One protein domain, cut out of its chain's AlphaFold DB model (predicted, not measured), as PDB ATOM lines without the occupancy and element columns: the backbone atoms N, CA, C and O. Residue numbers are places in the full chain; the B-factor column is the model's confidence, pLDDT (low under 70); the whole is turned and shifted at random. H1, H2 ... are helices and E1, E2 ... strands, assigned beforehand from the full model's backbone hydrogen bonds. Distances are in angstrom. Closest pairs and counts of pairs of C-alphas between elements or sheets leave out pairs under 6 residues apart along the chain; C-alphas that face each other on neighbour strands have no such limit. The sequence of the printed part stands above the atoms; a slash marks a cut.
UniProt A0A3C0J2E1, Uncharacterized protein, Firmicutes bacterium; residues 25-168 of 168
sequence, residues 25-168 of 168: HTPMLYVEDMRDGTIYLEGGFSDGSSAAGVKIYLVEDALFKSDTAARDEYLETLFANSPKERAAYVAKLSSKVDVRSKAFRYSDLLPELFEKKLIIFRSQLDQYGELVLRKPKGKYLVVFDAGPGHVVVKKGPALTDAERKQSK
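Overview. This is residues 25 to 168 of the 168 residues of an uncharacterized protein of Firmicutes bacterium (UniProt A0A3C0J2E1). Two sheets lie face to face as a sandwich, E4 E3 E6 E7 against E1 E2 E5, their strands crossed at 42 degrees. H1 packs along E4, an edge strand of the larger sheet, H2 lies beyond H1 with a long loop after it, and H3 lies far from the mean of the C-alphas. The printed part has 144 residues with three named helices and seven named strands, in the order E1 E2 E3 H1 H2 E4 E5 E6 E7 H3; the class is mixed, helices and strands, and both sheets are antiparallel throughout. The whole is compact, with a radius of gyration of the C-alphas of 15.4 A and spans of 48 by 37 by 30 A.

Along the chain. Start in the larger sheet with E4, residues 117 to 124, 19.3 A long, which bends by 65 degrees at residue 120. Beside it look for E3, residues 55 to 60, then E6, residues 140 to 145, and E7, residues 151 to 155. In the other sheet, find C-alpha 27 at (-23.184, -38.480, 39.415); from there E1 runs 20.4 A to residue 33. Next come E2, residues 38 to 45, 23.6 A long, and E5, residues 130 to 134. The helices are H1, residues 69 to 79, 15.3 A; H2, residues 83 to 93, 15.4 A; and H3, residues 161 to 166, ending at C-alpha 166 at (-51.515, -52.472, 51.936).

Arrangement. Look first at the strongly twisted sheet E4 E3 E6 E7. N 58 and O 121 are 2.9 A apart between E3 and E4, N 59 and O 141 2.9 A between E3 and E6, and N 142 and O 154 2.8 A between E6 and E7, a hairpin. In the other sheet, N 30 and O 42 are 2.8 A apart in the hairpin E1 and E2, and N 41 and O 131 2.8 A between E2 and E5. Where the sheets face each other, the closest C-alphas of E1 and E7 are those of Leu 29 and Val 152, 6.5 A apart. H1 is on the larger sheet, two layers of helix and sheet, at a height over the sheet of 9.2 A; it is over E4 and along the strands, with the C-alphas of Arg 71 and Ile 120 closest at 4.1 A. H2 is close to H1 but not clearly touching, with the C-alphas of Phe 79 and Arg 86 closest at 5.6 A. H3 touches no helix. In H1, H2 and H3 every O i to N i+4 pair is within hydrogen-bond range.

Size, cuts and confidence. The C-alphas farthest apart are those of Asp 47 and Ala 103, 48.1 A. The printed part has no cut, and the link from H2 to E4, 23 residues, is long. Look for pLDDT under 70 at residues 95 to 100, 102 and 166 to 168.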
ATOM      1  N   HIS A  25     -17.145 -33.984  38.476       71.94
ATOM      2  CA  HIS A  25     -18.399 -34.263  39.176       71.94
ATOM      3  C   HIS A  25     -18.990 -35.594  38.717       71.94
ATOM      4  O   HIS A  25     -19.532 -35.750  37.629       71.94
ATOM      5  N   THR A  26     -18.832 -36.599  39.568       90.31
ATOM      6  CA  THR A  26     -19.384 -37.933  39.351       90.31
ATOM      7  C   THR A  26     -20.839 -37.922  39.811       90.31
ATOM      8  O   THR A  26     -21.092 -37.508  40.945       90.31
ATOM      9  N   PRO A  27     -21.802 -38.358  38.981       95.31
ATOM     10  CA  PRO A  27     -23.184 -38.480  39.415       95.31
ATOM     11  C   PRO A  27     -23.319 -39.581  40.469       95.31
ATOM     12  O   PRO A  27     -22.664 -40.626  40.408       95.31
ATOM     13  N   MET A  28     -24.200 -39.355  41.431       95.44
ATOM     14  CA  MET A  28     -24.490 -40.270  42.524       95.44
ATOM     15  C   MET A  28     -26.000 -40.449  42.627       95.44
ATOM     16  O   MET A  28     -26.764 -39.503  42.472       95.44
ATOM     17  N   LEU A  29     -26.420 -41.684  42.886       98.06
ATOM     18  CA  LEU A  29     -27.820 -42.033  43.094       98.06
ATOM     19  C   LEU A  29     -27.920 -42.908  44.337       98.06
ATOM     20  O   LEU A  29     -27.285 -43.963  44.399       98.06
ATOM     21  N   TYR A  30     -28.736 -42.508  45.295       98.12
ATOM     22  CA  TYR A  30     -29.158 -43.299  46.436       98.12
ATOM     23  C   TYR A  30     -30.557 -43.870  46.185       98.12
ATOM     24  O   TYR A  30     -31.397 -43.225  45.563       98.12
ATOM     25  N   VAL A  31     -30.777 -45.112  46.620       98.56
ATOM     26  CA  VAL A  31     -32.058 -45.817  46.476       98.56
ATOM     27  C   VAL A  31     -32.317 -46.559  47.776       98.56
ATOM     28  O   VAL A  31     -31.579 -47.493  48.092       98.56
ATOM     29  N   GLU A  32     -33.359 -46.160  48.495       98.38
ATOM     30  CA  GLU A  32     -33.782 -46.775  49.754       98.38
ATOM     31  C   GLU A  32     -35.136 -47.460  49.586       98.38
ATOM     32  O   GLU A  32     -36.055 -46.926  48.956       98.38
ATOM     33  N   ASP A  33     -35.265 -48.648  50.174       98.19
ATOM     34  CA  ASP A  33     -36.539 -49.346  50.278       98.19
ATOM     35  C   ASP A  33     -37.284 -48.895  51.542       98.19
ATOM     36  O   ASP A  33     -36.882 -49.238  52.655       98.19
ATOM     37  N   MET A  34     -38.402 -48.184  51.376       97.25
ATOM     38  CA  MET A  34     -39.227 -47.722  52.499       97.25
ATOM     39  C   MET A  34     -40.109 -48.825  53.109       97.25
ATOM     40  O   MET A  34     -40.695 -48.632  54.171       97.25
ATOM     41  N   ARG A  35     -40.165 -50.008  52.480       96.25
ATOM     42  CA  ARG A  35     -40.896 -51.211  52.927       96.25
ATOM     43  C   ARG A  35     -42.413 -51.049  53.042       96.25
ATOM     44  O   ARG A  35     -43.077 -51.854  53.693       96.25
ATOM     45  N   ASP A  36     -42.958 -50.032  52.391       95.44
ATOM     46  CA  ASP A  36     -44.387 -49.719  52.298       95.44
ATOM     47  C   ASP A  36     -44.888 -49.757  50.840       95.44
ATOM     48  O   ASP A  36     -45.972 -49.277  50.509       95.44
ATOM     49  N   GLY A  37     -44.089 -50.339  49.941       96.06
ATOM     50  CA  GLY A  37     -44.344 -50.329  48.504       96.06
ATOM     51  C   GLY A  37     -43.835 -49.082  47.782       96.06
ATOM     52  O   GLY A  37     -44.062 -48.970  46.573       96.06
ATOM     53  N   THR A  38     -43.127 -48.183  48.468       97.44
ATOM     54  CA  THR A  38     -42.430 -47.037  47.872       97.44
ATOM     55  C   THR A  38     -40.908 -47.139  48.010       97.44
ATOM     56  O   THR A  38     -40.371 -48.000  48.713       97.44
ATOM     57  N   ILE A  39     -40.205 -46.300  47.254       98.38
ATOM     58  CA  ILE A  39     -38.760 -46.100  47.321       98.38
ATOM     59  C   ILE A  39     -38.472 -44.618  47.502       98.38
ATOM     60  O   ILE A  39     -39.111 -43.780  46.861       98.38
ATOM     61  N   TYR A  40     -37.472 -44.325  48.322       98.56
ATOM     62  CA  TYR A  40     -36.875 -43.002  48.409       98.56
ATOM     63  C   TYR A  40     -35.633 -42.952  47.520       98.56
ATOM     64  O   TYR A  40     -34.812 -43.875  47.517       98.56
ATOM     65  N   LEU A  41     -35.528 -41.883  46.740       98.62
ATOM     66  CA  LEU A  41     -34.436 -41.619  45.823       98.62
ATOM     67  C   LEU A  41     -33.797 -40.286  46.177       98.62
ATOM     68  O   LEU A  41     -34.499 -39.297  46.363       98.62
ATOM     69  N   GLU A  42     -32.472 -40.262  46.161       98.38
ATOM     70  CA  GLU A  42     -31.699 -39.030  46.284       98.38
ATOM     71  C   GLU A  42     -30.601 -39.035  45.229       98.38
ATOM     72  O   GLU A  42     -29.823 -39.985  45.115       98.38
ATOM     73  N   GLY A  43     -30.583 -38.002  44.398       97.62
ATOM     74  CA  GLY A  43     -29.560 -37.800  43.386       97.62
ATOM     75  C   GLY A  43     -28.625 -36.664  43.769       97.62
ATOM     76  O   GLY A  43     -29.029 -35.700  44.410       97.62
ATOM     77  N   GLY A  44     -27.377 -36.750  43.328       96.56
ATOM     78  CA  GLY A  44     -26.381 -35.727  43.612       96.56
ATOM     79  C   GLY A  44     -25.167 -35.825  42.706       96.56
ATOM     80  O   GLY A  44     -25.056 -36.719  41.863       96.56
ATOM     81  N   PHE A  45     -24.234 -34.909  42.918       96.00
ATOM     82  CA  PHE A  45     -22.951 -34.873  42.237       96.00
ATOM     83  C   PHE A  45     -21.825 -34.805  43.269       96.00
ATOM     84  O   PHE A  45     -21.977 -34.190  44.325       96.00
ATOM     85  N   SER A  46     -20.680 -35.427  42.978       93.38
ATOM     86  CA  SER A  46     -19.556 -35.513  43.926       93.38
ATOM     87  C   SER A  46     -18.934 -34.165  44.312       93.38
ATOM     88  O   SER A  46     -18.124 -34.115  45.233       93.38
ATOM     89  N   ASP A  47     -19.278 -33.086  43.607       92.12
ATOM     90  CA  ASP A  47     -18.848 -31.713  43.885       92.12
ATOM     91  C   ASP A  47     -19.858 -30.910  44.729       92.12
ATOM     92  O   ASP A  47     -19.612 -29.743  45.034       92.12
ATOM     93  N   GLY A  48     -20.985 -31.520  45.115       91.31
ATOM     94  CA  GLY A  48     -22.047 -30.884  45.895       91.31
ATOM     95  C   GLY A  48     -22.986 -29.989  45.083       91.31
ATOM     96  O   GLY A  48     -23.820 -29.299  45.669       91.31
ATOM     97  N   SER A  49     -22.871 -29.972  43.750       91.88
ATOM     98  CA  SER A  49     -23.832 -29.267  42.902       91.88
ATOM     99  C   SER A  49     -25.233 -29.896  42.980       91.88
ATOM    100  O   SER A  49     -25.403 -31.075  43.297       91.88
ATOM    101  N   SER A  50     -26.264 -29.082  42.729       93.50
ATOM    102  CA  SER A  50     -27.661 -29.513  42.847       93.50
ATOM    103  C   SER A  50     -28.053 -30.485  41.733       93.50
ATOM    104  O   SER A  50     -27.793 -30.229  40.558       93.50
ATOM    105  N   ALA A  51     -28.764 -31.552  42.100       96.81
ATOM    106  CA  ALA A  51     -29.412 -32.472  41.166       96.81
ATOM    107  C   ALA A  51     -30.884 -32.120  40.877       96.81
ATOM    108  O   ALA A  51     -31.615 -32.926  40.296       96.81
ATOM    109  N   ALA A  52     -31.338 -30.925  41.265       98.06
ATOM    110  CA  ALA A  52     -32.711 -30.503  41.038       98.06
ATOM    111  C   ALA A  52     -33.080 -30.549  39.550       98.06
ATOM    112  O   ALA A  52     -32.338 -30.086  38.680       98.06
ATOM    113  N   GLY A  53     -34.245 -31.119  39.243       97.69
ATOM    114  CA  GLY A  53     -34.721 -31.249  37.867       97.69
ATOM    115  C   GLY A  53     -34.052 -32.362  37.047       97.69
ATOM    116  O   GLY A  53     -34.502 -32.620  35.922       97.69
ATOM    117  N   VAL A  54     -33.029 -33.049  37.577       97.94
ATOM    118  CA  VAL A  54     -32.429 -34.213  36.908       97.94
ATOM    119  C   VAL A  54     -33.479 -35.311  36.765       97.94
ATOM    120  O   VAL A  54     -34.315 -35.523  37.647       97.94
ATOM    121  N   LYS A  55     -33.478 -35.982  35.611       98.06
ATOM    122  CA  LYS A  55     -34.502 -36.967  35.275       98.06
ATOM    123  C   LYS A  55     -34.238 -38.280  35.997       98.06
ATOM    124  O   LYS A  55     -33.121 -38.796  35.994       98.06
ATOM    125  N   ILE A  56     -35.312 -38.842  36.535       98.56
ATOM    126  CA  ILE A  56     -35.362 -40.213  37.029       98.56
ATOM    127  C   ILE A  56     -36.236 -41.029  36.087       98.56
ATOM    128  O   ILE A  56     -37.378 -40.643  35.813       98.56
ATOM    129  N   TYR A  57     -35.735 -42.180  35.646       98.56
ATOM    130  CA  TYR A  57     -36.543 -43.190  34.971       98.56
ATOM    131  C   TYR A  57     -36.659 -44.452  35.819       98.56
ATOM    132  O   TYR A  57     -35.675 -44.935  36.377       98.56
ATOM    133  N   LEU A  58     -37.861 -45.019  35.853       98.69
ATOM    134  CA  LEU A  58     -38.061 -46.420  36.201       98.69
ATOM    135  C   LEU A  58     -38.078 -47.212  34.898       98.69
ATOM    136  O   LEU A  58     -38.863 -46.903  34.001       98.69
ATOM    137  N   VAL A  59     -37.200 -48.200  34.779       98.69
ATOM    138  CA  VAL A  59     -36.973 -48.954  33.539       98.69
ATOM    139  C   VAL A  59     -37.124 -50.439  33.819       98.69
ATOM    140  O   VAL A  59     -36.642 -50.909  34.842       98.69
ATOM    141  N   GLU A  60     -37.762 -51.203  32.940       98.19
ATOM    142  CA  GLU A  60     -37.793 -52.662  33.090       98.19
ATOM    143  C   GLU A  60     -36.380 -53.260  33.087       98.19
ATOM    144  O   GLU A  60     -35.535 -52.900  32.266       98.19
ATOM    145  N   ASP A  61     -36.128 -54.242  33.955       97.88
ATOM    146  CA  ASP A  61     -34.881 -55.023  33.935       97.88
ATOM    147  C   ASP A  61     -34.983 -56.190  32.930       97.88
ATOM    148  O   ASP A  61     -34.767 -57.361  33.251       97.88
ATOM    149  N   ALA A  62     -35.409 -55.866  31.706       97.25
ATOM    150  CA  ALA A  62     -35.540 -56.781  30.580       97.25
ATOM    151  C   ALA A  62     -35.493 -56.014  29.248       97.25
ATOM    152  O   ALA A  62     -35.836 -54.835  29.170       97.25
ATOM    153  N   LEU A  63     -35.068 -56.691  28.175       97.81
ATOM    154  CA  LEU A  63     -35.177 -56.135  26.826       97.81
ATOM    155  C   LEU A  63     -36.648 -56.004  26.432       97.81
ATOM    156  O   LEU A  63     -37.431 -56.931  26.644       97.81
ATOM    157  N   PHE A  64     -36.987 -54.883  25.804       97.75
ATOM    158  CA  PHE A  64     -38.334 -54.604  25.336       97.75
ATOM    159  C   PHE A  64     -38.748 -55.577  24.227       97.75
ATOM    160  O   PHE A  64     -38.043 -55.743  23.231       97.75
ATOM    161  N   LYS A  65     -39.915 -56.203  24.402       96.56
ATOM    162  CA  LYS A  65     -40.494 -57.192  23.475       96.56
ATOM    163  C   LYS A  65     -41.839 -56.737  22.904       96.56
ATOM    164  O   LYS A  65     -42.715 -57.565  22.682       96.56
ATOM    165  N   SER A  66     -42.008 -55.431  22.701       95.50
ATOM    166  CA  SER A  66     -43.285 -54.835  22.271       95.50
ATOM    167  C   SER A  66     -44.430 -55.011  23.277       95.50
ATOM    168  O   SER A  66     -45.593 -54.883  22.908       95.50
ATOM    169  N   ASP A  67     -44.099 -55.288  24.539       96.25
ATOM    170  CA  ASP A  67     -45.046 -55.401  25.645       96.25
ATOM    171  C   ASP A  67     -44.905 -54.179  26.554       96.25
ATOM    172  O   ASP A  67     -43.808 -53.885  27.029       96.25
ATOM    173  N   THR A  68     -46.002 -53.448  26.752       96.88
ATOM    174  CA  THR A  68     -46.068 -52.243  27.588       96.88
ATOM    175  C   THR A  68     -46.808 -52.464  28.903       96.88
ATOM    176  O   THR A  68     -47.011 -51.504  29.647       96.88
ATOM    177  N   ALA A  69     -47.195 -53.703  29.225       96.50
ATOM    178  CA  ALA A  69     -48.059 -54.003  30.362       96.50
ATOM    179  C   ALA A  69     -47.521 -53.465  31.695       96.50
ATOM    180  O   ALA A  69     -48.300 -52.917  32.473       96.50
ATOM    181  N   ALA A  70     -46.209 -53.545  31.952       96.00
ATOM    182  CA  ALA A  70     -45.645 -53.045  33.207       96.00
ATOM    183  C   ALA A  70     -45.769 -51.518  33.338       96.00
ATOM    184  O   ALA A  70     -46.123 -51.019  34.406       96.00
ATOM    185  N   ARG A  71     -45.518 -50.773  32.249       97.25
ATOM    186  CA  ARG A  71     -45.739 -49.317  32.177       97.25
ATOM    187  C   ARG A  71     -47.211 -48.999  32.388       97.25
ATOM    188  O   ARG A  71     -47.548 -48.170  33.225       97.25
ATOM    189  N   ASP A  72     -48.075 -49.651  31.624       96.19
ATOM    190  CA  ASP A  72     -49.496 -49.332  31.596       96.19
ATOM    191  C   ASP A  72     -50.133 -49.605  32.968       96.19
ATOM    192  O   ASP A  72     -50.785 -48.729  33.528       96.19
ATOM    193  N   GLU A  73     -49.848 -50.760  33.578       96.06
ATOM    194  CA  GLU A  73     -50.310 -51.099  34.927       96.06
ATOM    195  C   GLU A  73     -49.778 -50.133  35.998       96.06
ATOM    196  O   GLU A  73     -50.513 -49.736  36.912       96.06
ATOM    197  N   TYR A  74     -48.503 -49.745  35.895       96.56
ATOM    198  CA  TYR A  74     -47.901 -48.794  36.819       96.56
ATOM    199  C   TYR A  74     -48.593 -47.430  36.747       96.56
ATOM    200  O   TYR A  74     -48.948 -46.870  37.783       96.56
ATOM    201  N   LEU A  75     -48.828 -46.915  35.537       95.50
ATOM    202  CA  LEU A  75     -49.463 -45.616  35.330       95.50
ATOM    203  C   LEU A  75     -50.940 -45.616  35.745       95.50
ATOM    204  O   LEU A  75     -51.373 -44.655  36.381       95.50
ATOM    205  N   GLU A  76     -51.689 -46.688  35.465       93.69
ATOM    206  CA  GLU A  76     -53.063 -46.844  35.969       93.69
ATOM    207  C   GLU A  76     -53.097 -46.791  37.497       93.69
ATOM    208  O   GLU A  76     -53.900 -46.070  38.087       93.69
ATOM    209  N   THR A  77     -52.180 -47.506  38.154       92.62
ATOM    210  CA  THR A  77     -52.104 -47.537  39.620       92.62
ATOM    211  C   THR A  77     -51.694 -46.182  40.196       92.62
ATOM    212  O   THR A  77     -52.273 -45.734  41.184       92.62
ATOM    213  N   LEU A  78     -50.700 -45.527  39.589       94.06
ATOM    214  CA  LEU A  78     -50.174 -44.241  40.042       94.06
ATOM    215  C   LEU A  78     -51.234 -43.138  39.968       94.06
ATOM    216  O   LEU A  78     -51.333 -42.315  40.874       94.06
ATOM    217  N   PHE A  79     -52.039 -43.133  38.905       92.62
ATOM    218  CA  PHE A  79     -52.986 -42.058  38.626       92.62
ATOM    219  C   PHE A  79     -54.453 -42.405  38.902       92.62
ATOM    220  O   PHE A  79     -55.324 -41.581  38.604       92.62
ATOM    221  N   ALA A  80     -54.737 -43.568  39.498       90.12
ATOM    222  CA  ALA A  80     -56.093 -44.057  39.766       90.12
ATOM    223  C   ALA A  80     -57.002 -43.003  40.425       90.12
ATOM    224  O   ALA A  80     -58.170 -42.874  40.064       90.12
ATOM    225  N   ASN A  81     -56.442 -42.204  41.341       88.06
ATOM    226  CA  ASN A  81     -57.171 -41.192  42.109       88.06
ATOM    227  C   ASN A  81     -56.799 -39.742  41.738       88.06
ATOM    228  O   ASN A  81     -57.288 -38.806  42.369       88.06
ATOM    229  N   SER A  82     -55.986 -39.536  40.694       89.88
ATOM    230  CA  SER A  82     -55.425 -38.224  40.329       89.88
ATOM    231  C   SER A  82     -55.614 -37.897  38.837       89.88
ATOM    232  O   SER A  82     -54.641 -37.745  38.093       89.88
ATOM    233  N   PRO A  83     -56.859 -37.721  38.348       87.56
ATOM    234  CA  PRO A  83     -57.136 -37.516  36.920       87.56
ATOM    235  C   PRO A  83     -56.511 -36.234  36.342       87.56
ATOM    236  O   PRO A  83     -56.204 -36.178  35.150       87.56
ATOM    237  N   LYS A  84     -56.304 -35.201  37.171       89.12
ATOM    238  CA  LYS A  84     -55.628 -33.958  36.760       89.12
ATOM    239  C   LYS A  84     -54.137 -34.185  36.508       89.12
ATOM    240  O   LYS A  84     -53.627 -33.772  35.469       89.12
ATOM    241  N   GLU A  85     -53.462 -34.872  37.427       90.69
ATOM    242  CA  GLU A  85     -52.043 -35.218  37.298       90.69
ATOM    243  C   GLU A  85     -51.820 -36.170  36.128       90.69
ATOM    244  O   GLU A  85     -50.899 -35.964  35.341       90.69
ATOM    245  N   ARG A  86     -52.735 -37.129  35.930       90.44
ATOM    246  CA  ARG A  86     -52.758 -38.002  34.752       90.44
ATOM    247  C   ARG A  86     -52.710 -37.211  33.453       90.44
ATOM    248  O   ARG A  86     -51.860 -37.462  32.602       90.44
ATOM    249  N   ALA A  87     -53.635 -36.263  33.298       88.31
ATOM    250  CA  ALA A  87     -53.727 -35.449  32.094       88.31
ATOM    251  C   ALA A  87     -52.449 -34.625  31.879       88.31
ATOM    252  O   ALA A  87     -51.943 -34.571  30.761       88.31
ATOM    253  N   ALA A  88     -51.895 -34.043  32.948       89.88
ATOM    254  CA  ALA A  88     -50.648 -33.287  32.885       89.88
ATOM    255  C   ALA A  88     -49.444 -34.168  32.506       89.88
ATOM    256  O   ALA A  88     -48.613 -33.756  31.700       89.88
ATOM    257  N   TYR A  89     -49.352 -35.380  33.055       90.81
ATOM    258  CA  TYR A  89     -48.275 -36.320  32.756       90.81
ATOM    259  C   TYR A  89     -48.326 -36.796  31.302       90.81
ATOM    260  O   TYR A  89     -47.333 -36.700  30.582       90.81
ATOM    261  N   VAL A  90     -49.496 -37.240  30.836       89.12
ATOM    262  CA  VAL A  90     -49.659 -37.748  29.467       89.12
ATOM    263  C   VAL A  90     -49.492 -36.636  28.427       89.12
ATOM    264  O   VAL A  90     -48.866 -36.875  27.398       89.12
ATOM    265  N   ALA A  91     -49.931 -35.404  28.709       87.38
ATOM    266  CA  ALA A  91     -49.691 -34.264  27.819       87.38
ATOM    267  C   ALA A  91     -48.193 -33.984  27.599       87.38
ATOM    268  O   ALA A  91     -47.801 -33.530  26.523       87.38
ATOM    269  N   LYS A  92     -47.335 -34.288  28.587       86.12
ATOM    270  CA  LYS A  92     -45.874 -34.216  28.418       86.12
ATOM    271  C   LYS A  92     -45.336 -35.351  27.536       86.12
ATOM    272  O   LYS A  92     -44.264 -35.193  26.956       86.12
ATOM    273  N   LEU A  93     -45.994 -36.513  27.506       83.62
ATOM    274  CA  LEU A  93     -45.560 -37.700  26.751       83.62
ATOM    275  C   LEU A  93     -45.965 -37.632  25.279       83.62
ATOM    276  O   LEU A  93     -45.196 -38.026  24.409       83.62
ATOM    277  N   SER A  94     -47.163 -37.129  24.994       72.12
ATOM    278  CA  SER A  94     -47.666 -37.004  23.633       72.12
ATOM    279  C   SER A  94     -48.545 -35.772  23.495       72.12
ATOM    280  O   SER A  94     -49.560 -35.631  24.173       72.12
ATOM    281  N   SER A  95     -48.184 -34.898  22.556       62.47
ATOM    282  CA  SER A  95     -48.947 -33.690  22.231       62.47
ATOM    283  C   SER A  95     -50.225 -33.965  21.427       62.47
ATOM    284  O   SER A  95     -50.983 -33.034  21.168       62.47
ATOM    285  N   LYS A  96     -50.476 -35.219  21.015       65.38
ATOM    286  CA  LYS A  96     -51.557 -35.589  20.078       65.38
ATOM    287  C   LYS A  96     -52.616 -36.538  20.654       65.38
ATOM    288  O   LYS A  96     -53.471 -36.994  19.902       65.38
ATOM    289  N   VAL A  97     -52.571 -36.860  21.948       68.81
ATOM    290  CA  VAL A  97     -53.493 -37.828  22.570       68.81
ATOM    291  C   VAL A  97     -54.536 -37.108  23.421       68.81
ATOM    292  O   VAL A  97     -54.190 -36.367  24.341       68.81
ATOM    293  N   ASP A  98     -55.820 -37.348  23.144       68.69
ATOM    294  CA  ASP A  98     -56.914 -36.855  23.985       68.69
ATOM    295  C   ASP A  98     -57.087 -37.732  25.238       68.69
ATOM    296  O   ASP A  98     -57.863 -38.686  25.281       68.69
ATOM    297  N   VAL A  99     -56.353 -37.370  26.289       66.56
ATOM    298  CA  VAL A  99     -56.334 -38.044  27.603       66.56
ATOM    299  C   VAL A  99     -57.666 -37.917  28.359       66.56
ATOM    300  O   VAL A  99     -57.881 -38.581  29.376       66.56
ATOM    301  N   ARG A 100     -58.562 -37.022  27.918       67.19
ATOM    302  CA  ARG A 100     -59.864 -36.797  28.566       67.19
ATOM    303  C   ARG A 100     -60.932 -37.760  28.057       67.19
ATOM    304  O   ARG A 100     -61.966 -37.905  28.709       67.19
ATOM    305  N   SER A 101     -60.678 -38.439  26.940       72.19
ATOM    306  CA  SER A 101     -61.559 -39.483  26.434       72.19
ATOM    307  C   SER A 101     -61.612 -40.669  27.401       72.19
ATOM    308  O   SER A 101     -60.583 -41.192  27.825       72.19
ATOM    309  N   LYS A 102     -62.822 -41.157  27.705       69.50
ATOM    310  CA  LYS A 102     -63.026 -42.417  28.449       69.50
ATOM    311  C   LYS A 102     -62.441 -43.644  27.734       69.50
ATOM    312  O   LYS A 102     -62.345 -44.696  28.352       69.50
ATOM    313  N   ALA A 103     -62.085 -43.520  26.455       78.19
ATOM    314  CA  ALA A 103     -61.483 -44.589  25.666       78.19
ATOM    315  C   ALA A 103     -59.946 -44.625  25.743       78.19
ATOM    316  O   ALA A 103     -59.360 -45.561  25.210       78.19
ATOM    317  N   PHE A 104     -59.298 -43.635  26.370       84.62
ATOM    318  CA  PHE A 104     -57.839 -43.587  26.462       84.62
ATOM    319  C   PHE A 104     -57.286 -44.781  27.246       84.62
ATOM    320  O   PHE A 104     -57.741 -45.062  28.359       84.62
ATOM    321  N   ARG A 105     -56.264 -45.433  26.686       89.31
ATOM    322  CA  ARG A 105     -55.473 -46.467  27.353       89.31
ATOM    323  C   ARG A 105     -53.999 -46.087  27.293       89.31
ATOM    324  O   ARG A 105     -53.520 -45.602  26.271       89.31
ATOM    325  N   TYR A 106     -53.232 -46.375  28.344       91.19
ATOM    326  CA  TYR A 106     -51.783 -46.132  28.306       91.19
ATOM    327  C   TYR A 106     -51.069 -46.924  27.202       91.19
ATOM    328  O   TYR A 106     -50.079 -46.432  26.666       91.19
ATOM    329  N   SER A 107     -51.621 -48.066  26.781       90.50
ATOM    330  CA  SER A 107     -51.150 -48.850  25.631       90.50
ATOM    331  C   SER A 107     -51.139 -48.069  24.311       90.50
ATOM    332  O   SER A 107     -50.403 -48.430  23.398       90.50
ATOM    333  N   ASP A 108     -51.913 -46.986  24.212       89.19
ATOM    334  CA  ASP A 108     -51.964 -46.124  23.026       89.19
ATOM    335  C   ASP A 108     -50.747 -45.180  22.946       89.19
ATOM    336  O   ASP A 108     -50.504 -44.538  21.921       89.19
ATOM    337  N   LEU A 109     -49.967 -45.072  24.028       89.56
ATOM    338  CA  LEU A 109     -48.743 -44.279  24.070       89.56
ATOM    339  C   LEU A 109     -47.579 -45.046  23.449       89.56
ATOM    340  O   LEU A 109     -47.290 -46.186  23.831       89.56
ATOM    341  N   LEU A 110     -46.835 -44.364  22.573       91.00
ATOM    342  CA  LEU A 110     -45.590 -44.889  22.021       91.00
ATOM    343  C   LEU A 110     -44.630 -45.300  23.152       91.00
ATOM    344  O   LEU A 110     -44.486 -44.560  24.130       91.00
ATOM    345  N   PRO A 111     -43.989 -46.476  23.057       93.25
ATOM    346  CA  PRO A 111     -43.017 -46.903  24.051       93.25
ATOM    347  C   PRO A 111     -41.756 -46.037  23.966       93.25
ATOM    348  O   PRO A 111     -41.143 -45.912  22.906       93.25
ATOM    349  N   GLU A 112     -41.350 -45.464  25.097       95.12
ATOM    350  CA  GLU A 112     -40.033 -44.849  25.263       95.12
ATOM    351  C   GLU A 112     -39.066 -45.902  25.810       95.12
ATOM    352  O   GLU A 112     -39.424 -46.676  26.701       95.12
ATOM    353  N   LEU A 113     -37.844 -45.945  25.274       97.06
ATOM    354  CA  LEU A 113     -36.859 -46.966  25.623       97.06
ATOM    355  C   LEU A 113     -35.578 -46.340  26.171       97.06
ATOM    356  O   LEU A 113     -35.045 -45.395  25.594       97.06
ATOM    357  N   PHE A 114     -35.034 -46.943  27.225       97.31
ATOM    358  CA  PHE A 114     -33.687 -46.695  27.721       97.31
ATOM    359  C   PHE A 114     -32.838 -47.936  27.439       97.31
ATOM    360  O   PHE A 114     -33.138 -49.021  27.930       97.31
ATOM    361  N   GLU A 115     -31.813 -47.813  26.591       96.50
ATOM    362  CA  GLU A 115     -30.955 -48.943  26.184       96.50
ATOM    363  C   GLU A 115     -31.738 -50.198  25.741       96.50
ATOM    364  O   GLU A 115     -31.445 -51.320  26.161       96.50
ATOM    365  N   LYS A 116     -32.760 -50.011  24.891       98.00
ATOM    366  CA  LYS A 116     -33.675 -51.071  24.409       98.00
ATOM    367  C   LYS A 116     -34.541 -51.727  25.499       98.00
ATOM    368  O   LYS A 116     -35.145 -52.765  25.238       98.00
ATOM    369  N   LYS A 117     -34.617 -51.148  26.696       98.38
ATOM    370  CA  LYS A 117     -35.504 -51.564  27.791       98.38
ATOM    371  C   LYS A 117     -36.639 -50.554  27.935       98.38
ATOM    372  O   LYS A 117     -36.436 -49.375  27.655       98.38
ATOM    373  N   LEU A 118     -37.824 -51.001  28.336       98.44
ATOM    374  CA  LEU A 118     -38.993 -50.125  28.443       98.44
ATOM    375  C   LEU A 118     -38.838 -49.126  29.591       98.44
ATOM    376  O   LEU A 118     -38.561 -49.529  30.719       98.44
ATOM    377  N   ILE A 119     -39.088 -47.844  29.326       98.38
ATOM    378  CA  ILE A 119     -39.306 -46.851  30.380       98.38
ATOM    379  C   ILE A 119     -40.739 -47.010  30.901       98.38
ATOM    380  O   ILE A 119     -41.715 -46.759  30.191       98.38
ATOM    381  N   ILE A 120     -40.856 -47.430  32.159       98.31
ATOM    382  CA  ILE A 120     -42.113 -47.604  32.902       98.31
ATOM    383  C   ILE A 120     -42.643 -46.240  33.353       98.31
ATOM    384  O   ILE A 120     -43.840 -45.964  33.294       98.31
ATOM    385  N   PHE A 121     -41.753 -45.371  33.827       98.06
ATOM    386  CA  PHE A 121     -42.129 -44.068  34.361       98.06
ATOM    387  C   PHE A 121     -40.973 -43.082  34.282       98.06
ATOM    388  O   PHE A 121     -39.813 -43.480  34.388       98.06
ATOM    389  N   ARG A 122     -41.297 -41.794  34.147       96.50
ATOM    390  CA  ARG A 122     -40.324 -40.703  34.197       96.50
ATOM    391  C   ARG A 122     -40.755 -39.627  35.185       96.50
ATOM    392  O   ARG A 122     -41.917 -39.237  35.220       96.50
ATOM    393  N   SER A 123     -39.801 -39.101  35.932       96.25
ATOM    394  CA  SER A 123     -39.993 -37.951  36.810       96.25
ATOM    395  C   SER A 123     -38.733 -37.094  36.828       96.25
ATOM    396  O   SER A 123     -37.773 -37.361  36.103       96.25
ATOM    397  N   GLN A 124     -38.745 -36.054  37.646       97.62
ATOM    398  CA  GLN A 124     -37.583 -35.242  37.959       97.62
ATOM    399  C   GLN A 124     -37.427 -35.163  39.472       97.62
ATOM    400  O   GLN A 124     -38.427 -35.223  40.189       97.62
ATOM    401  N   LEU A 125     -36.185 -35.043  39.929       98.25
ATOM    402  CA  LEU A 125     -35.897 -34.736  41.324       98.25
ATOM    403  C   LEU A 125     -36.397 -33.334  41.672       98.25
ATOM    404  O   LEU A 125     -36.393 -32.433  40.822       98.25
ATOM    405  N   ASP A 126     -36.824 -33.162  42.916       98.31
ATOM    406  CA  ASP A 126     -37.248 -31.869  43.433       98.31
ATOM    407  C   ASP A 126     -36.057 -30.922  43.692       98.31
ATOM    408  O   ASP A 126     -34.918 -31.194  43.312       98.31
ATOM    409  N   GLN A 127     -36.312 -29.772  44.321       97.75
ATOM    410  CA  GLN A 127     -35.273 -28.775  44.617       97.75
ATOM    411  C   GLN A 127     -34.162 -29.279  45.555       97.75
ATOM    412  O   GLN A 127     -33.084 -28.685  45.579       97.75
ATOM    413  N   TYR A 128     -34.417 -30.349  46.311       97.19
ATOM    414  CA  TYR A 128     -33.471 -30.969  47.234       97.19
ATOM    415  C   TYR A 128     -32.727 -32.149  46.599       97.19
ATOM    416  O   TYR A 128     -31.814 -32.688  47.210       97.19
ATOM    417  N   GLY A 129     -33.045 -32.510  45.350       98.06
ATOM    418  CA  GLY A 129     -32.479 -33.702  44.721       98.06
ATOM    419  C   GLY A 129     -33.183 -34.985  45.166       98.06
ATOM    420  O   GLY A 129     -32.641 -36.071  44.971       98.06
ATOM    421  N   GLU A 130     -34.386 -34.874  45.729       98.50
ATOM    422  CA  GLU A 130     -35.121 -35.982  46.327       98.50
ATOM    423  C   GLU A 130     -36.340 -36.362  45.479       98.50
ATOM    424  O   GLU A 130     -36.880 -35.564  44.699       98.50
ATOM    425  N   LEU A 131     -36.772 -37.617  45.606       98.12
ATOM    426  CA  LEU A 131     -38.003 -38.108  44.999       98.12
ATOM    427  C   LEU A 131     -38.487 -39.388  45.688       98.12
ATOM    428  O   LEU A 131     -37.730 -40.343  45.843       98.12
ATOM    429  N   VAL A 132     -39.780 -39.456  46.004       98.12
ATOM    430  CA  VAL A 132     -40.429 -40.692  46.469       98.12
ATOM    431  C   VAL A 132     -41.315 -41.255  45.368       98.12
ATOM    432  O   VAL A 132     -42.161 -40.550  44.821       98.12
ATOM    433  N   LEU A 133     -41.125 -42.533  45.037       97.38
ATOM    434  CA  LEU A 133     -41.876 -43.226  43.989       97.38
ATOM    435  C   LEU A 133     -42.476 -44.526  44.496       97.38
ATOM    436  O   LEU A 133     -41.893 -45.222  45.320       97.38
ATOM    437  N   ARG A 134     -43.616 -44.916  43.926       96.44
ATOM    438  CA  ARG A 134     -44.157 -46.258  44.126       96.44
ATOM    439  C   ARG A 134     -43.298 -47.283  43.379       96.44
ATOM    440  O   ARG A 134     -42.809 -47.007  42.287       96.44
ATOM    441  N   LYS A 135     -43.129 -48.480  43.938       97.69
ATOM    442  CA  LYS A 135     -42.418 -49.575  43.266       97.69
ATOM    443  C   LYS A 135     -43.265 -50.138  42.114       97.69
ATOM    444  O   LYS A 135     -44.427 -50.497  42.341       97.69
ATOM    445  N   PRO A 136     -42.712 -50.282  40.899       97.31
ATOM    446  CA  PRO A 136     -43.326 -51.076  39.845       97.31
ATOM    447  C   PRO A 136     -43.439 -52.551  40.228       97.31
ATOM    448  O   PRO A 136     -42.688 -53.066  41.060       97.31
ATOM    449  N   LYS A 137     -44.367 -53.261  39.582       95.25
ATOM    450  CA  LYS A 137     -44.367 -54.725  39.622       95.25
ATOM    451  C   LYS A 137     -43.224 -55.262  38.763       95.25
ATOM    452  O   LYS A 137     -42.913 -54.712  37.713       95.25
ATOM    453  N   GLY A 138     -42.650 -56.383  39.190       95.00
ATOM    454  CA  GLY A 138     -41.544 -57.021  38.482       95.00
ATOM    455  C   GLY A 138     -40.187 -56.385  38.782       95.00
ATOM    456  O   GLY A 138     -40.039 -55.577  39.697       95.00
ATOM    457  N   LYS A 139     -39.166 -56.821  38.040       98.06
ATOM    458  CA  LYS A 139     -37.796 -56.322  38.190       98.06
ATOM    459  C   LYS A 139     -37.632 -55.041  37.385       98.06
ATOM    460  O   LYS A 139     -37.984 -55.002  36.207       98.06
ATOM    461  N   TYR A 140     -37.057 -54.027  38.012       98.69
ATOM    462  CA  TYR A 140     -36.834 -52.734  37.389       98.69
ATOM    463  C   TYR A 140     -35.501 -52.128  37.831       98.69
ATOM    464  O   TYR A 140     -34.877 -52.540  38.815       98.69
ATOM    465  N   LEU A 141     -35.077 -51.129  37.074       98.75
ATOM    466  CA  LEU A 141     -33.910 -50.303  37.295       98.75
ATOM    467  C   LEU A 141     -34.372 -48.876  37.588       98.75
ATOM    468  O   LEU A 141     -35.363 -48.404  37.026       98.75
ATOM    469  N   VAL A 142     -33.628 -48.189  38.446       98.75
ATOM    470  CA  VAL A 142     -33.720 -46.746  38.650       98.75
ATOM    471  C   VAL A 142     -32.563 -46.114  37.893       98.75
ATOM    472  O   VAL A 142     -31.399 -46.433  38.150       98.75
ATOM    473  N   VAL A 143     -32.891 -45.249  36.941       98.69
ATOM    474  CA  VAL A 143     -31.921 -44.532  36.115       98.69
ATOM    475  C   VAL A 143     -31.941 -43.066  36.511       98.69
ATOM    476  O   VAL A 143     -32.965 -42.404  36.370       98.69
ATOM    477  N   PHE A 144     -30.803 -42.571  36.980       98.50
ATOM    478  CA  PHE A 144     -30.521 -41.150  37.131       98.50
ATOM    479  C   PHE A 144     -29.833 -40.667  35.856       98.50
ATOM    480  O   PHE A 144     -28.707 -41.080  35.572       98.50
ATOM    481  N   ASP A 145     -30.528 -39.848  35.067       97.81
ATOM    482  CA  ASP A 145     -30.073 -39.360  33.762       97.81
ATOM    483  C   ASP A 145     -29.725 -37.868  33.839       97.81
ATOM    484  O   ASP A 145     -30.577 -37.001  33.617       97.81
ATOM    485  N   ALA A 146     -28.457 -37.577  34.148       95.19
ATOM    486  CA  ALA A 146     -27.891 -36.228  34.111       95.19
ATOM    487  C   ALA A 146     -27.260 -35.881  32.745       95.19
ATOM    488  O   ALA A 146     -26.532 -34.895  32.627       95.19
ATOM    489  N   GLY A 147     -27.562 -36.652  31.693       92.75
ATOM    490  CA  GLY A 147     -27.087 -36.420  30.331       92.75
ATOM    491  C   GLY A 147     -25.933 -37.333  29.892       92.75
ATOM    492  O   GLY A 147     -25.498 -38.218  30.633       92.75
ATOM    493  N   PRO A 148     -25.428 -37.156  28.653       90.44
ATOM    494  CA  PRO A 148     -24.413 -38.033  28.072       90.44
ATOM    495  C   PRO A 148     -23.162 -38.161  28.954       90.44
ATOM    496  O   PRO A 148     -22.566 -37.167  29.366       90.44
ATOM    497  N   GLY A 149     -22.773 -39.402  29.254       89.69
ATOM    498  CA  GLY A 149     -21.642 -39.708  30.137       89.69
ATOM    499  C   GLY A 149     -21.922 -39.558  31.641       89.69
ATOM    500  O   GLY A 149     -21.066 -39.934  32.431       89.69
ATOM    501  N   HIS A 150     -23.105 -39.079  32.040       92.44
ATOM    502  CA  HIS A 150     -23.482 -38.806  33.432       92.44
ATOM    503  C   HIS A 150     -24.768 -39.552  33.814       92.44
ATOM    504  O   HIS A 150     -25.748 -38.971  34.276       92.44
ATOM    505  N   VAL A 151     -24.772 -40.869  33.597       96.69
ATOM    506  CA  VAL A 151     -25.920 -41.734  33.889       96.69
ATOM    507  C   VAL A 151     -25.545 -42.749  34.960       96.69
ATOM    508  O   VAL A 151     -24.533 -43.438  34.839       96.69
ATOM    509  N   VAL A 152     -26.382 -42.874  35.992       97.81
ATOM    510  CA  VAL A 152     -26.245 -43.906  37.029       97.81
ATOM    511  C   VAL A 152     -27.449 -44.827  36.972       97.81
ATOM    512  O   VAL A 152     -28.591 -44.374  36.988       97.81
ATOM    513  N   VAL A 153     -27.192 -46.132  36.936       98.25
ATOM    514  CA  VAL A 153     -28.231 -47.164  36.904       98.25
ATOM    515  C   VAL A 153     -28.091 -48.042  38.139       98.25
ATOM    516  O   VAL A 153     -27.032 -48.624  38.379       98.25
ATOM    517  N   LYS A 154     -29.164 -48.163  38.920       98.50
ATOM    518  CA  LYS A 154     -29.237 -49.060  40.081       98.50
ATOM    519  C   LYS A 154     -30.423 -50.002  39.963       98.50
ATOM    520  O   LYS A 154     -31.443 -49.661  39.375       98.50
ATOM    521  N   LYS A 155     -30.302 -51.195  40.545       98.44
ATOM    522  CA  LYS A 155     -31.440 -52.110  40.681       98.44
ATOM    523  C   LYS A 155     -32.417 -51.566  41.715       98.44
ATOM    524  O   LYS A 155     -31.996 -51.167  42.798       98.44
ATOM    525  N   GLY A 156     -33.700 -51.568  41.371       97.81
ATOM    526  CA  GLY A 156     -34.768 -51.198  42.286       97.81
ATOM    527  C   GLY A 156     -35.124 -52.340  43.251       97.81
ATOM    528  O   GLY A 156     -35.099 -53.508  42.841       97.81
ATOM    529  N   PRO A 157     -35.470 -52.043  44.515       97.94
ATOM    530  CA  PRO A 157     -36.056 -53.017  45.434       97.94
ATOM    531  C   PRO A 157     -37.370 -53.589  44.888       97.94
ATOM    532  O   PRO A 157     -38.231 -52.852  44.416       97.94
ATOM    533  N   ALA A 158     -37.555 -54.906  44.962       96.75
ATOM    534  CA  ALA A 158     -38.765 -55.540  44.443       96.75
ATOM    535  C   ALA A 158     -40.007 -55.170  45.274       96.75
ATOM    536  O   ALA A 158     -39.948 -55.120  46.503       96.75
ATOM    537  N   LEU A 159     -41.150 -54.976  44.608       95.81
ATOM    538  CA  LEU A 159     -42.444 -54.862  45.281       95.81
ATOM    539  C   LEU A 159     -42.895 -56.234  45.794       95.81
ATOM    540  O   LEU A 159     -43.198 -57.137  45.006       95.81
ATOM    541  N   THR A 160     -42.986 -56.378  47.110       94.81
ATOM    542  CA  THR A 160     -43.421 -57.617  47.758       94.81
ATOM    543  C   THR A 160     -44.940 -57.793  47.708       94.81
ATOM    544  O   THR A 160     -45.715 -56.849  47.522       94.81
ATOM    545  N   ASP A 161     -45.405 -59.030  47.907       90.88
ATOM    546  CA  ASP A 161     -46.841 -59.321  47.984       90.88
ATOM    547  C   ASP A 161     -47.516 -58.669  49.201       90.88
ATOM    548  O   ASP A 161     -48.708 -58.362  49.142       90.88
ATOM    549  N   ALA A 162     -46.772 -58.454  50.292       90.06
ATOM    550  CA  ALA A 162     -47.272 -57.799  51.497       90.06
ATOM    551  C   ALA A 162     -47.558 -56.312  51.243       90.06
ATOM    552  O   ALA A 162     -48.667 -55.845  51.500       90.06
ATOM    553  N   GLU A 163     -46.603 -55.600  50.642       91.19
ATOM    554  CA  GLU A 163     -46.733 -54.178  50.290       91.19
ATOM    555  C   GLU A 163     -47.862 -53.943  49.279       91.19
ATOM    556  O   GLU A 163     -48.633 -52.991  49.384       91.19
ATOM    557  N   ARG A 164     -48.044 -54.870  48.327       83.12
ATOM    558  CA  ARG A 164     -49.126 -54.789  47.335       83.12
ATOM    559  C   ARG A 164     -50.518 -54.800  47.974       83.12
ATOM    560  O   ARG A 164     -51.435 -54.189  47.429       83.12
ATOM    561  N   LYS A 165     -50.691 -55.516  49.090       71.38
ATOM    562  CA  LYS A 165     -51.978 -55.646  49.794       71.38
ATOM    563  C   LYS A 165     -52.316 -54.425  50.650       71.38
ATOM    564  O   LYS A 165     -53.493 -54.186  50.866       71.38
ATOM    565  N   GLN A 166     -51.318 -53.663  51.097       61.09
ATOM    566  CA  GLN A 166     -51.515 -52.472  51.936       61.09
ATOM    567  C   GLN A 166     -52.015 -51.251  51.149       61.09
ATOM    568  O   GLN A 166     -52.539 -50.316  51.738       61.09
ATOM    569  N   SER A 167     -51.877 -51.257  49.821       54.03
ATOM    570  CA  SER A 167     -52.354 -50.179  48.941       54.03
ATOM    571  C   SER A 167     -53.735 -50.429  48.303       54.03
ATOM    572  O   SER A 167     -54.069 -49.751  47.328       54.03
ATOM    573  N   LYS A 168     -54.491 -51.435  48.764       45.75
ATOM    574  CA  LYS A 168     -55.884 -51.698  48.363       45.75
ATOM    575  C   LYS A 168     -56.832 -51.232  49.456       45.75
ATOM    576  O   LYS A 168     -57.906 -50.723  49.078       45.75
TER     577      LYS A 168